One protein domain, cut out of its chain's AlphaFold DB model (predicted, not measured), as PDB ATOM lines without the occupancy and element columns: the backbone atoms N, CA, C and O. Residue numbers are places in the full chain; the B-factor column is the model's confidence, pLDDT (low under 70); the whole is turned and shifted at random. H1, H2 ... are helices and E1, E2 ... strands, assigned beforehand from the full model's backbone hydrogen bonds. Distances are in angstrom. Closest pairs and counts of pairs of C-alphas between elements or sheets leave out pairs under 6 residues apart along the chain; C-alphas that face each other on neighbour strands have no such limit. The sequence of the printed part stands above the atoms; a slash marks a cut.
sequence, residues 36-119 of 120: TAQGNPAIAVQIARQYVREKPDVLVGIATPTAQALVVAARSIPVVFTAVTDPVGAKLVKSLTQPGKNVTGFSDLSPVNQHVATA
ATOM      1  N   THR A  36      99.084 249.185 328.459       87.81
ATOM      2  CA  THR A  36      99.374 250.022 327.293       87.81
ATOM      3  C   THR A  36     100.735 250.681 327.448       87.81
ATOM      4  O   THR A  36     101.056 251.224 328.500       87.81
ATOM      5  N   ALA A  37     101.525 250.662 326.376       87.12
ATOM      6  CA  ALA A  37     102.804 251.361 326.316       87.12
ATOM      7  C   ALA A  37     102.655 252.869 326.040       87.12
ATOM      8  O   ALA A  37     103.654 253.579 326.006       87.12
ATOM      9  N   GLN A  38     101.427 253.351 325.789       87.19
ATOM     10  CA  GLN A  38     101.123 254.760 325.489       87.19
ATOM     11  C   GLN A  38     102.014 255.358 324.381       87.19
ATOM     12  O   GLN A  38     102.426 256.511 324.442       87.19
ATOM     13  N   GLY A  39     102.345 254.547 323.370       84.19
ATOM     14  CA  GLY A  39     103.191 254.959 322.246       84.19
ATOM     15  C   GLY A  39     104.693 255.001 322.542       84.19
ATOM     16  O   GLY A  39     105.460 255.329 321.643       84.19
ATOM     17  N   ASN A  40     105.133 254.641 323.751       87.31
ATOM     18  CA  ASN A  40     106.542 254.619 324.129       87.31
ATOM     19  C   ASN A  40     107.139 253.197 324.005       87.31
ATOM     20  O   ASN A  40     106.797 252.312 324.798       87.31
ATOM     21  N   PRO A  41     108.078 252.953 323.070       85.38
ATOM     22  CA  PRO A  41     108.698 251.637 322.896       85.38
ATOM     23  C   PRO A  41     109.463 251.129 324.127       85.38
ATOM     24  O   PRO A  41     109.490 249.924 324.373       85.38
ATOM     25  N   ALA A  42     110.052 252.016 324.936       90.56
ATOM     26  CA  ALA A  42     110.761 251.613 326.152       90.56
ATOM     27  C   ALA A  42     109.797 251.032 327.198       90.56
ATOM     28  O   ALA A  42     110.103 250.017 327.829       90.56
ATOM     29  N   ILE A  43     108.599 251.616 327.322       91.69
ATOM     30  CA  ILE A  43     107.537 251.086 328.188       91.69
ATOM     31  C   ILE A  43     107.063 249.723 327.665       91.69
ATOM     32  O   ILE A  43     106.875 248.800 328.454       91.69
ATOM     33  N   ALA A  44     106.953 249.541 326.342       91.06
ATOM     34  CA  ALA A  44     106.598 248.242 325.759       91.06
ATOM     35  C   ALA A  44     107.596 247.132 326.148       91.06
ATOM     36  O   ALA A  44     107.185 246.022 326.486       91.06
ATOM     37  N   VAL A  45     108.900 247.435 326.173       93.75
ATOM     38  CA  VAL A  45     109.938 246.490 326.626       93.75
ATOM     39  C   VAL A  45     109.801 246.167 328.116       93.75
ATOM     40  O   VAL A  45     109.949 245.007 328.507       93.75
ATOM     41  N   GLN A  46     109.509 247.161 328.957       93.88
ATOM     42  CA  GLN A  46     109.290 246.944 330.390       93.88
ATOM     43  C   GLN A  46     108.070 246.050 330.646       93.88
ATOM     44  O   GLN A  46     108.186 245.069 331.383       93.88
ATOM     45  N   ILE A  47     106.946 246.337 329.977       93.25
ATOM     46  CA  ILE A  47     105.719 245.530 330.027       93.25
ATOM     47  C   ILE A  47     106.005 244.092 329.578       93.25
ATOM     48  O   ILE A  47     105.656 243.150 330.282       93.25
ATOM     49  N   ALA A  48     106.702 243.906 328.453       93.38
ATOM     50  CA  ALA A  48     107.031 242.576 327.943       93.38
ATOM     51  C   ALA A  48     107.852 241.753 328.951       93.38
ATOM     52  O   ALA A  48     107.556 240.585 329.194       93.38
ATOM     53  N   ARG A  49     108.860 242.365 329.585       94.56
ATOM     54  CA  ARG A  49     109.666 241.698 330.621       94.56
ATOM     55  C   ARG A  49     108.850 241.357 331.863       94.56
ATOM     56  O   ARG A  49     109.117 240.329 332.477       94.56
ATOM     57  N   GLN A  50     107.917 242.223 332.256       93.25
ATOM     58  CA  GLN A  50     107.008 241.951 333.363       93.25
ATOM     59  C   GLN A  50     106.142 240.730 333.058       93.25
ATOM     60  O   GLN A  50     106.198 239.764 333.815       93.25
ATOM     61  N   TYR A  51     105.458 240.720 331.916       93.12
ATOM     62  CA  TYR A  51     104.581 239.610 331.571       93.12
ATOM     63  C   TYR A  51     105.313 238.281 331.437       93.12
ATOM     64  O   TYR A  51     104.828 237.269 331.920       93.12
ATOM     65  N   VAL A  52     106.526 238.254 330.882       92.75
ATOM     66  CA  VAL A  52     107.302 237.003 330.829       92.75
ATOM     67  C   VAL A  52     107.598 236.440 332.228       92.75
ATOM     68  O   VAL A  52     107.609 235.222 332.398       92.75
ATOM     69  N   ARG A  53     107.802 237.293 333.245       93.06
ATOM     70  CA  ARG A  53     108.010 236.840 334.635       93.06
ATOM     71  C   ARG A  53     106.738 236.303 335.283       93.06
ATOM     72  O   ARG A  53     106.837 235.416 336.124       93.06
ATOM     73  N   GLU A  54     105.584 236.824 334.886       92.19
ATOM     74  CA  GLU A  54     104.265 236.381 335.356       92.19
ATOM     75  C   GLU A  54     103.836 235.048 334.717       92.19
ATOM     76  O   GLU A  54     102.900 234.419 335.194       92.19
ATOM     77  N   LYS A  55     104.576 234.570 333.702       90.75
ATOM     78  CA  LYS A  55     104.391 233.270 333.031       90.75
ATOM     79  C   LYS A  55     102.951 233.024 332.530       90.75
ATOM     80  O   LYS A  55     102.383 231.981 332.846       90.75
ATOM     81  N   PRO A  56     102.362 233.936 331.737       92.62
ATOM     82  CA  PRO A  56     101.051 233.717 331.144       92.62
ATOM     83  C   PRO A  56     101.092 232.580 330.121       92.62
ATOM     84  O   PRO A  56     102.130 232.316 329.510       92.62
ATOM     85  N   ASP A  57      99.931 231.980 329.867       91.75
ATOM     86  CA  ASP A  57      99.776 230.945 328.842       91.75
ATOM     87  C   ASP A  57      99.959 231.499 327.421       91.75
ATOM     88  O   ASP A  57     100.482 230.819 326.538       91.75
ATOM     89  N   VAL A  58      99.528 232.744 327.187       91.69
ATOM     90  CA  VAL A  58      99.603 233.422 325.886       91.69
ATOM     91  C   VAL A  58      99.871 234.912 326.075       91.69
ATOM     92  O   VAL A  58      99.252 235.574 326.903       91.69
ATOM     93  N   LEU A  59     100.754 235.465 325.245       92.81
ATOM     94  CA  LEU A  59     101.020 236.899 325.152       92.81
ATOM     95  C   LEU A  59     100.394 237.472 323.885       92.81
ATOM     96  O   LEU A  59     100.576 236.926 322.799       92.81
ATOM     97  N   VAL A  60      99.710 238.611 323.997       92.56
ATOM     98  CA  VAL A  60      99.087 239.272 322.843       92.56
ATOM     99  C   VAL A  60      99.759 240.613 322.563       92.56
ATOM    100  O   VAL A  60      99.639 241.559 323.337       92.56
ATOM    101  N   GLY A  61     100.447 240.710 321.424       91.19
ATOM    102  CA  GLY A  61     101.086 241.938 320.955       91.19
ATOM    103  C   GLY A  61     100.155 242.751 320.067       91.19
ATOM    104  O   GLY A  61      99.778 242.301 318.986       91.19
ATOM    105  N   ILE A  62      99.793 243.955 320.502       90.44
ATOM    106  CA  ILE A  62      98.997 244.888 319.699       90.44
ATOM    107  C   ILE A  62      99.920 245.979 319.156       90.44
ATOM    108  O   ILE A  62     100.562 246.687 319.937       90.44
ATOM    109  N   ALA A  63      99.945 246.109 317.827       89.06
ATOM    110  CA  ALA A  63     100.872 246.933 317.057       89.06
ATOM    111  C   ALA A  63     102.326 246.426 317.037       89.06
ATOM    112  O   ALA A  63     102.806 245.745 317.949       89.06
ATOM    113  N   THR A  64     103.041 246.800 315.974       91.81
ATOM    114  CA  THR A  64     104.410 246.355 315.675       91.81
ATOM    115  C   THR A  64     105.410 246.513 316.831       91.81
ATOM    116  O   THR A  64     106.034 245.509 317.179       91.81
ATOM    117  N   PRO A  65     105.573 247.684 317.488       92.25
ATOM    118  CA  PRO A  65     106.605 247.844 318.521       92.25
ATOM    119  C   PRO A  65     106.353 246.968 319.758       92.25
ATOM    120  O   PRO A  65     107.289 246.410 320.332       92.25
ATOM    121  N   THR A  66     105.088 246.783 320.142       92.06
ATOM    122  CA  THR A  66     104.709 245.899 321.253       92.06
ATOM    123  C   THR A  66     104.976 244.438 320.907       92.06
ATOM    124  O   THR A  66     105.538 243.701 321.716       92.06
ATOM    125  N   ALA A  67     104.610 244.014 319.693       93.00
ATOM    126  CA  ALA A  67     104.856 242.654 319.232       93.00
ATOM    127  C   ALA A  67     106.362 242.344 319.175       93.00
ATOM    128  O   ALA A  67     106.784 241.289 319.641       93.00
ATOM    129  N   GLN A  68     107.187 243.283 318.703       94.44
ATOM    130  CA  GLN A  68     108.647 243.136 318.700       94.44
ATOM    131  C   GLN A  68     109.207 242.981 320.118       94.44
ATOM    132  O   GLN A  68     110.008 242.076 320.364       94.44
ATOM    133  N   ALA A  69     108.757 243.809 321.064       94.06
ATOM    134  CA  ALA A  69     109.174 243.710 322.462       94.06
ATOM    135  C   ALA A  69     108.848 242.332 323.066       94.06
ATOM    136  O   ALA A  69     109.700 241.730 323.727       94.06
ATOM    137  N   LEU A  70     107.654 241.799 322.787       94.06
ATOM    138  CA  LEU A  70     107.243 240.468 323.238       94.06
ATOM    139  C   LEU A  70     108.070 239.356 322.591       94.06
ATOM    140  O   LEU A  70     108.552 238.492 323.309       94.06
ATOM    141  N   VAL A  71     108.307 239.385 321.277       92.56
ATOM    142  CA  VAL A  71     109.117 238.361 320.584       92.56
ATOM    143  C   VAL A  71     110.565 238.332 321.087       92.56
ATOM    144  O   VAL A  71     111.199 237.274 321.151       92.56
ATOM    145  N   VAL A  72     111.114 239.488 321.469       93.25
ATOM    146  CA  VAL A  72     112.453 239.566 322.064       93.25
ATOM    147  C   VAL A  72     112.469 238.964 323.472       93.25
ATOM    148  O   VAL A  72     113.404 238.229 323.789       93.25
ATOM    149  N   ALA A  73     111.456 239.251 324.292       92.75
ATOM    150  CA  ALA A  73     111.401 238.824 325.690       92.75
ATOM    151  C   ALA A  73     110.934 237.365 325.874       92.75
ATOM    152  O   ALA A  73     111.456 236.653 326.729       92.75
ATOM    153  N   ALA A  74     109.963 236.914 325.082       89.81
ATOM    154  CA  ALA A  74     109.284 235.632 325.226       89.81
ATOM    155  C   ALA A  74     109.842 234.598 324.243       89.81
ATOM    156  O   ALA A  74     109.532 234.603 323.050       89.81
ATOM    157  N   ARG A  75     110.682 233.688 324.749       84.88
ATOM    158  CA  ARG A  75     111.297 232.618 323.942       84.88
ATOM    159  C   ARG A  75     110.454 231.347 323.859       84.88
ATOM    160  O   ARG A  75     110.493 230.678 322.834       84.88
ATOM    161  N   SER A  76     109.725 231.021 324.921       89.25
ATOM    162  CA  SER A  76     108.936 229.786 325.040       89.25
ATOM    163  C   SER A  76     107.429 230.028 325.138       89.25
ATOM    164  O   SER A  76     106.657 229.149 324.774       89.25
ATOM    165  N   ILE A  77     107.007 231.207 325.599       91.44
ATOM    166  CA  ILE A  77     105.588 231.554 325.741       91.44
ATOM    167  C   ILE A  77     105.016 231.901 324.358       91.44
ATOM    168  O   ILE A  77     105.624 232.722 323.664       91.44
ATOM    169  N   PRO A  78     103.881 231.320 323.934       94.06
ATOM    170  CA  PRO A  78     103.216 231.685 322.687       94.06
ATOM    171  C   PRO A  78     102.910 233.188 322.599       94.06
ATOM    172  O   PRO A  78     102.316 233.769 323.507       94.06
ATOM    173  N   VAL A  79     103.283 233.817 321.483       93.25
ATOM    174  CA  VAL A  79     103.005 235.226 321.178       93.25
ATOM    175  C   VAL A  79     102.048 235.310 319.991       93.25
ATOM    176  O   VAL A  79     102.355 234.830 318.901       93.25
ATOM    177  N   VAL A  80     100.907 235.967 320.189       92.94
ATOM    178  CA  VAL A  80      99.922 236.260 319.143       92.94
ATOM    179  C   VAL A  80      99.934 237.756 318.831       92.94
ATOM    180  O   VAL A  80      99.584 238.568 319.687       92.94
ATOM    181  N   PHE A  81     100.307 238.157 317.616       92.44
ATOM    182  CA  PHE A  81     100.275 239.562 317.199       92.44
ATOM    183  C   PHE A  81      98.982 239.943 316.459       92.44
ATOM    184  O   PHE A  81      98.287 239.111 315.876       92.44
ATOM    185  N   THR A  82      98.650 241.231 316.482       90.50
ATOM    186  CA  THR A  82      97.569 241.836 315.692       90.50
ATOM    187  C   THR A  82      97.935 243.269 315.336       90.50
ATOM    188  O   THR A  82      98.714 243.894 316.064       90.50
ATOM    189  N   ALA A  83      97.283 243.822 314.310       88.50
ATOM    190  CA  ALA A  83      97.523 245.197 313.864       88.50
ATOM    191  C   ALA A  83      99.011 245.426 313.532       88.50
ATOM    192  O   ALA A  83      99.634 246.402 313.952       88.50
ATOM    193  N   VAL A  84      99.612 244.423 312.885       89.38
ATOM    194  CA  VAL A  84     100.989 244.457 312.401       89.38
ATOM    195  C   VAL A  84     100.940 244.414 310.887       89.38
ATOM    196  O   VAL A  84     100.516 243.417 310.312       89.38
ATOM    197  N   THR A  85     101.437 245.463 310.246       88.88
ATOM    198  CA  THR A  85     101.337 245.590 308.792       88.88
ATOM    199  C   THR A  85     102.237 244.583 308.090       88.88
ATOM    200  O   THR A  85     101.740 243.716 307.382       88.88
ATOM    201  N   ASP A  86     103.540 244.589 308.367       91.38
ATOM    202  CA  ASP A  86     104.478 243.615 307.799       91.38
ATOM    203  C   ASP A  86     105.187 242.820 308.911       91.38
ATOM    204  O   ASP A  86     106.212 243.262 309.440       91.38
ATOM    205  N   PRO A  87     104.659 241.650 309.312       91.25
ATOM    206  CA  PRO A  87     105.256 240.849 310.378       91.25
ATOM    207  C   PRO A  87     106.568 240.162 309.956       91.25
ATOM    208  O   PRO A  87     107.357 239.797 310.835       91.25
ATOM    209  N   VAL A  88     106.831 240.004 308.651       93.06
ATOM    210  CA  VAL A  88     108.096 239.449 308.136       93.06
ATOM    211  C   VAL A  88     109.175 240.530 308.168       93.06
ATOM    212  O   VAL A  88     110.223 240.327 308.785       93.06
ATOM    213  N   GLY A  89     108.901 241.711 307.608       92.62
ATOM    214  CA  GLY A  89     109.806 242.864 307.660       92.62
ATOM    215  C   GLY A  89     110.068 243.355 309.085       92.62
ATOM    216  O   GLY A  89     111.195 243.716 309.426       92.62
ATOM    217  N   ALA A  90     109.073 243.257 309.974       91.62
ATOM    218  CA  ALA A  90     109.234 243.527 311.404       91.62
ATOM    219  C   ALA A  90     110.017 242.438 312.166       91.62
ATOM    220  O   ALA A  90     110.254 242.597 313.369       91.62
ATOM    221  N   LYS A  91     110.431 241.358 311.487       92.62
ATOM    222  CA  LYS A  91     111.183 240.214 312.028       92.62
ATOM    223  C   LYS A  91     110.455 239.462 313.148       92.62
ATOM    224  O   LYS A  91     111.100 238.846 313.998       92.62
ATOM    225  N   LEU A  92     109.120 239.496 313.156       91.00
ATOM    226  CA  LEU A  92     108.309 238.736 314.114       91.00
ATOM    227  C   LEU A  92     108.246 237.257 313.733       91.00
ATOM    228  O   LEU A  92     108.301 236.386 314.598       91.00
ATOM    229  N   VAL A  93     108.149 236.983 312.433       93.12
ATOM    230  CA  VAL A  93     108.009 235.641 311.860       93.12
ATOM    231  C   VAL A  93     108.932 235.476 310.657       93.12
ATOM    232  O   VAL A  93     109.313 236.459 310.025       93.12
ATOM    233  N   LYS A  94     109.304 234.232 310.327       89.81
ATOM    234  CA  LYS A  94     110.122 233.950 309.131       89.81
ATOM    235  C   LYS A  94     109.329 234.084 307.831       89.81
ATOM    236  O   LYS A  94     109.872 234.518 306.824       89.81
ATOM    237  N   SER A  95     108.064 233.673 307.853       90.62
ATOM    238  CA  SER A  95     107.136 233.757 306.727       90.62
ATOM    239  C   SER A  95     105.695 233.790 307.240       90.62
ATOM    240  O   SER A  95     105.443 233.443 308.396       90.62
ATOM    241  N   LEU A  96     104.751 234.198 306.389       85.19
ATOM    242  CA  LEU A  96     103.327 234.245 306.738       85.19
ATOM    243  C   LEU A  96     102.685 232.853 306.812       85.19
ATOM    244  O   LEU A  96     101.809 232.626 307.640       85.19
ATOM    245  N   THR A  97     103.121 231.920 305.966       85.56
ATOM    246  CA  THR A  97     102.571 230.557 305.902       85.56
ATOM    247  C   THR A  97     103.200 229.627 306.934       85.56
ATOM    248  O   THR A  97     102.537 228.733 307.451       85.56
ATOM    249  N   GLN A  98     104.474 229.842 307.266       85.44
ATOM    250  CA  GLN A  98     105.215 229.079 308.268       85.44
ATOM    251  C   GLN A  98     106.037 230.031 309.146       85.44
ATOM    252  O   GLN A  98     107.196 230.341 308.838       85.44
ATOM    253  N   PRO A  99     105.464 230.517 310.257       81.19
ATOM    254  CA  PRO A  99     106.123 231.526 311.077       81.19
ATOM    255  C   PRO A  99     107.364 231.001 311.820       81.19
ATOM    256  O   PRO A  99     108.292 231.768 312.093       81.19
ATOM    257  N   GLY A 100     107.433 229.685 312.060       74.12
ATOM    258  CA  GLY A 100     108.656 228.946 312.402       74.12
ATOM    259  C   GLY A 100     109.172 229.087 313.841       74.12
ATOM    260  O   GLY A 100     110.255 228.583 314.132       74.12
ATOM    261  N   LYS A 101     108.446 229.779 314.729       83.44
ATOM    262  CA  LYS A 101     108.753 229.952 316.163       83.44
ATOM    263  C   LYS A 101     107.457 229.928 316.990       83.44
ATOM    264  O   LYS A 101     106.395 229.613 316.467       83.44
ATOM    265  N   ASN A 102     107.527 230.323 318.258       92.12
ATOM    266  CA  ASN A 102     106.400 230.548 319.172       92.12
ATOM    267  C   ASN A 102     105.545 231.790 318.834       92.12
ATOM    268  O   ASN A 102     104.888 232.328 319.720       92.12
ATOM    269  N   VAL A 103     105.575 232.289 317.596       93.56
ATOM    270  CA  VAL A 103     104.962 233.566 317.205       93.56
ATOM    271  C   VAL A 103     103.985 233.333 316.059       93.56
ATOM    272  O   VAL A 103     104.341 232.703 315.069       93.56
ATOM    273  N   THR A 104     102.766 233.848 316.173       93.19
ATOM    274  CA  THR A 104     101.727 233.805 315.131       93.19
ATOM    275  C   THR A 104     100.836 235.045 315.236       93.19
ATOM    276  O   THR A 104     101.019 235.846 316.151       93.19
ATOM    277  N   GLY A 105      99.888 235.259 314.327       89.88
ATOM    278  CA  GLY A 105      98.980 236.400 314.429       89.88
ATOM    279  C   GLY A 105      98.300 236.802 313.131       89.88
ATOM    280  O   GLY A 105      98.272 236.050 312.161       89.88
ATOM    281  N   PHE A 106      97.758 238.019 313.141       87.56
ATOM    282  CA  PHE A 106      97.026 238.615 312.025       87.56
ATOM    283  C   PHE A 106      97.721 239.890 311.550       87.56
ATOM    284  O   PHE A 106      98.028 240.773 312.361       87.56
ATOM    285  N   SER A 107      97.951 239.984 310.238       87.94
ATOM    286  CA  SER A 107      98.434 241.204 309.592       87.94
ATOM    287  C   SER A 107      97.264 242.101 309.181       87.94
ATOM    288  O   SER A 107      96.208 241.600 308.802       87.94
ATOM    289  N   ASP A 108      97.454 243.417 309.277       85.50
ATOM    290  CA  ASP A 108      96.526 244.437 308.771       85.50
ATOM    291  C   ASP A 108      97.015 245.083 307.461       85.50
ATOM    292  O   ASP A 108      96.607 246.193 307.118       85.50
ATOM    293  N   LEU A 109      97.893 244.390 306.722       84.56
ATOM    294  CA  LEU A 109      98.389 244.848 305.428       84.56
ATOM    295  C   LEU A 109      97.228 245.074 304.456       84.56
ATOM    296  O   LEU A 109      96.560 244.137 304.021       84.56
ATOM    297  N   SER A 110      97.021 246.336 304.092       80.06
ATOM    298  CA  SER A 110      96.054 246.721 303.071       80.06
ATOM    299  C   SER A 110      96.566 246.314 301.683       80.06
ATOM    300  O   SER A 110      97.743 246.556 301.387       80.06
ATOM    301  N   PRO A 111      95.728 245.733 300.802       80.56
ATOM    302  CA  PRO A 111      96.124 245.353 299.451       80.56
ATOM    303  C   PRO A 111      96.177 246.587 298.538       80.56
ATOM    304  O   PRO A 111      95.430 246.701 297.567       80.56
ATOM    305  N   VAL A 112      97.082 247.526 298.837       78.62
ATOM    306  CA  VAL A 112      97.204 248.809 298.123       78.62
ATOM    307  C   VAL A 112      97.325 248.583 296.619       78.62
ATOM    308  O   VAL A 112      96.619 249.235 295.861       78.62
ATOM    309  N   ASN A 113      98.118 247.596 296.191       74.25
ATOM    310  CA  ASN A 113      98.300 247.257 294.777       74.25
ATOM    311  C   ASN A 113      96.985 246.904 294.065       74.25
ATOM    312  O   ASN A 113      96.806 247.271 292.909       74.25
ATOM    313  N   GLN A 114      96.058 246.224 294.747       72.25
ATOM    314  CA  GLN A 114      94.738 245.920 294.186       72.25
ATOM    315  C   GLN A 114      93.873 247.179 294.115       72.25
ATOM    316  O   GLN A 114      93.176 247.371 293.126       72.25
ATOM    317  N   HIS A 115      93.971 248.068 295.109       69.12
ATOM    318  CA  HIS A 115      93.237 249.336 295.108       69.12
ATOM    319  C   HIS A 115      93.669 250.263 293.966       69.12
ATOM    320  O   HIS A 115      92.810 250.872 293.330       69.12
ATOM    321  N   VAL A 116      94.976 250.362 293.681       73.25
ATOM    322  CA  VAL A 116      95.466 251.201 292.572       73.25
ATOM    323  C   VAL A 116      95.109 250.596 291.210       73.25
ATOM    324  O   VAL A 116      94.830 251.337 290.276       73.25
ATOM    325  N   ALA A 117      95.063 249.262 291.102       67.69
ATOM    326  CA  ALA A 117      94.710 248.570 289.861       67.69
ATOM    327  C   ALA A 117      93.237 248.749 289.451       67.69
ATOM    328  O   ALA A 117      92.942 248.713 288.266       67.69
ATOM    329  N   THR A 118      92.321 248.967 290.399       62.38
ATOM    330  CA  THR A 118      90.911 249.316 290.117       62.38
ATOM    331  C   THR A 118      90.674 250.801 289.826       62.38
ATOM    332  O   THR A 118      89.543 251.184 289.538       62.38
ATOM    333  N   ALA A 119      91.700 251.650 289.951       57.09
ATOM    334  CA  ALA A 119      91.608 253.092 289.708       57.09
ATOM    335  C   ALA A 119      92.066 253.511 288.293       57.09
ATOM    336  O   ALA A 119      92.130 254.708 288.009       57.09
TER     337      ALA A 119
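Overview. This is residues 36 to 119 of the 120 residues of the protein "ABC transporter substrate binding protein" of Vibrio aquimaris (UniProt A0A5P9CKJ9). A small parallel sheet of three strands has helix H2 packed along one face, with H1 packed on H2, and a thin arm, residues 111 to 119 with H3, sticks out from this body and makes the length. The 84 printed residues hold, in order, H1, E1, H2, E2, E3 and H3, a mixed class of helices and strands; the sheet order is E1, E2, E3. The whole is only just compact, close to loose, with a radius of gyration of the C-alphas of 14.1 A and spans of 50 by 29 by 17 A.

Along the chain. H1, residues 41 to 54, begins at C-alpha 41 (108.698, 251.637, 322.896) and is 20.2 A long. E1 is residues 59 to 62, H2 residues 64 to 73, 14.3 A long, and E2 residues 79 to 84, 12.9 A long. E3 is residues 103 to 107, and H3, residues 112 to 117, ends at C-alpha 117 (94.710, 248.570, 289.861).

Arrangement. H1 touches H2 at a steep tilt of 42 degrees, the same way; the closest C-alphas are those of Val 45 and Ala 69, 5.1 A. H1 only grazes the sheet, with residues 44 to 52. H2 is on the sheet at a height of 8.1 A, over E1 and E2. E1, H2 and E2 form a strand-helix-strand unit, two parallel neighbour strands with a helix between, its crossover right-handed. E1 and E2 have N 80 and O 59 within hydrogen-bond range, 2.8 A; parallel E2 and E3 have N 81 and O 104, 2.8 A. In H1, H2 and H3 every O i to N i+4 pair is within range. H3 is apart from H1, H2, E1 and E2.

Size, cuts and confidence. The printed part has no cut. The link E2 to E3, residues 85 to 102, is long. Residue 115 and residues 117 to 119 have pLDDT under 70.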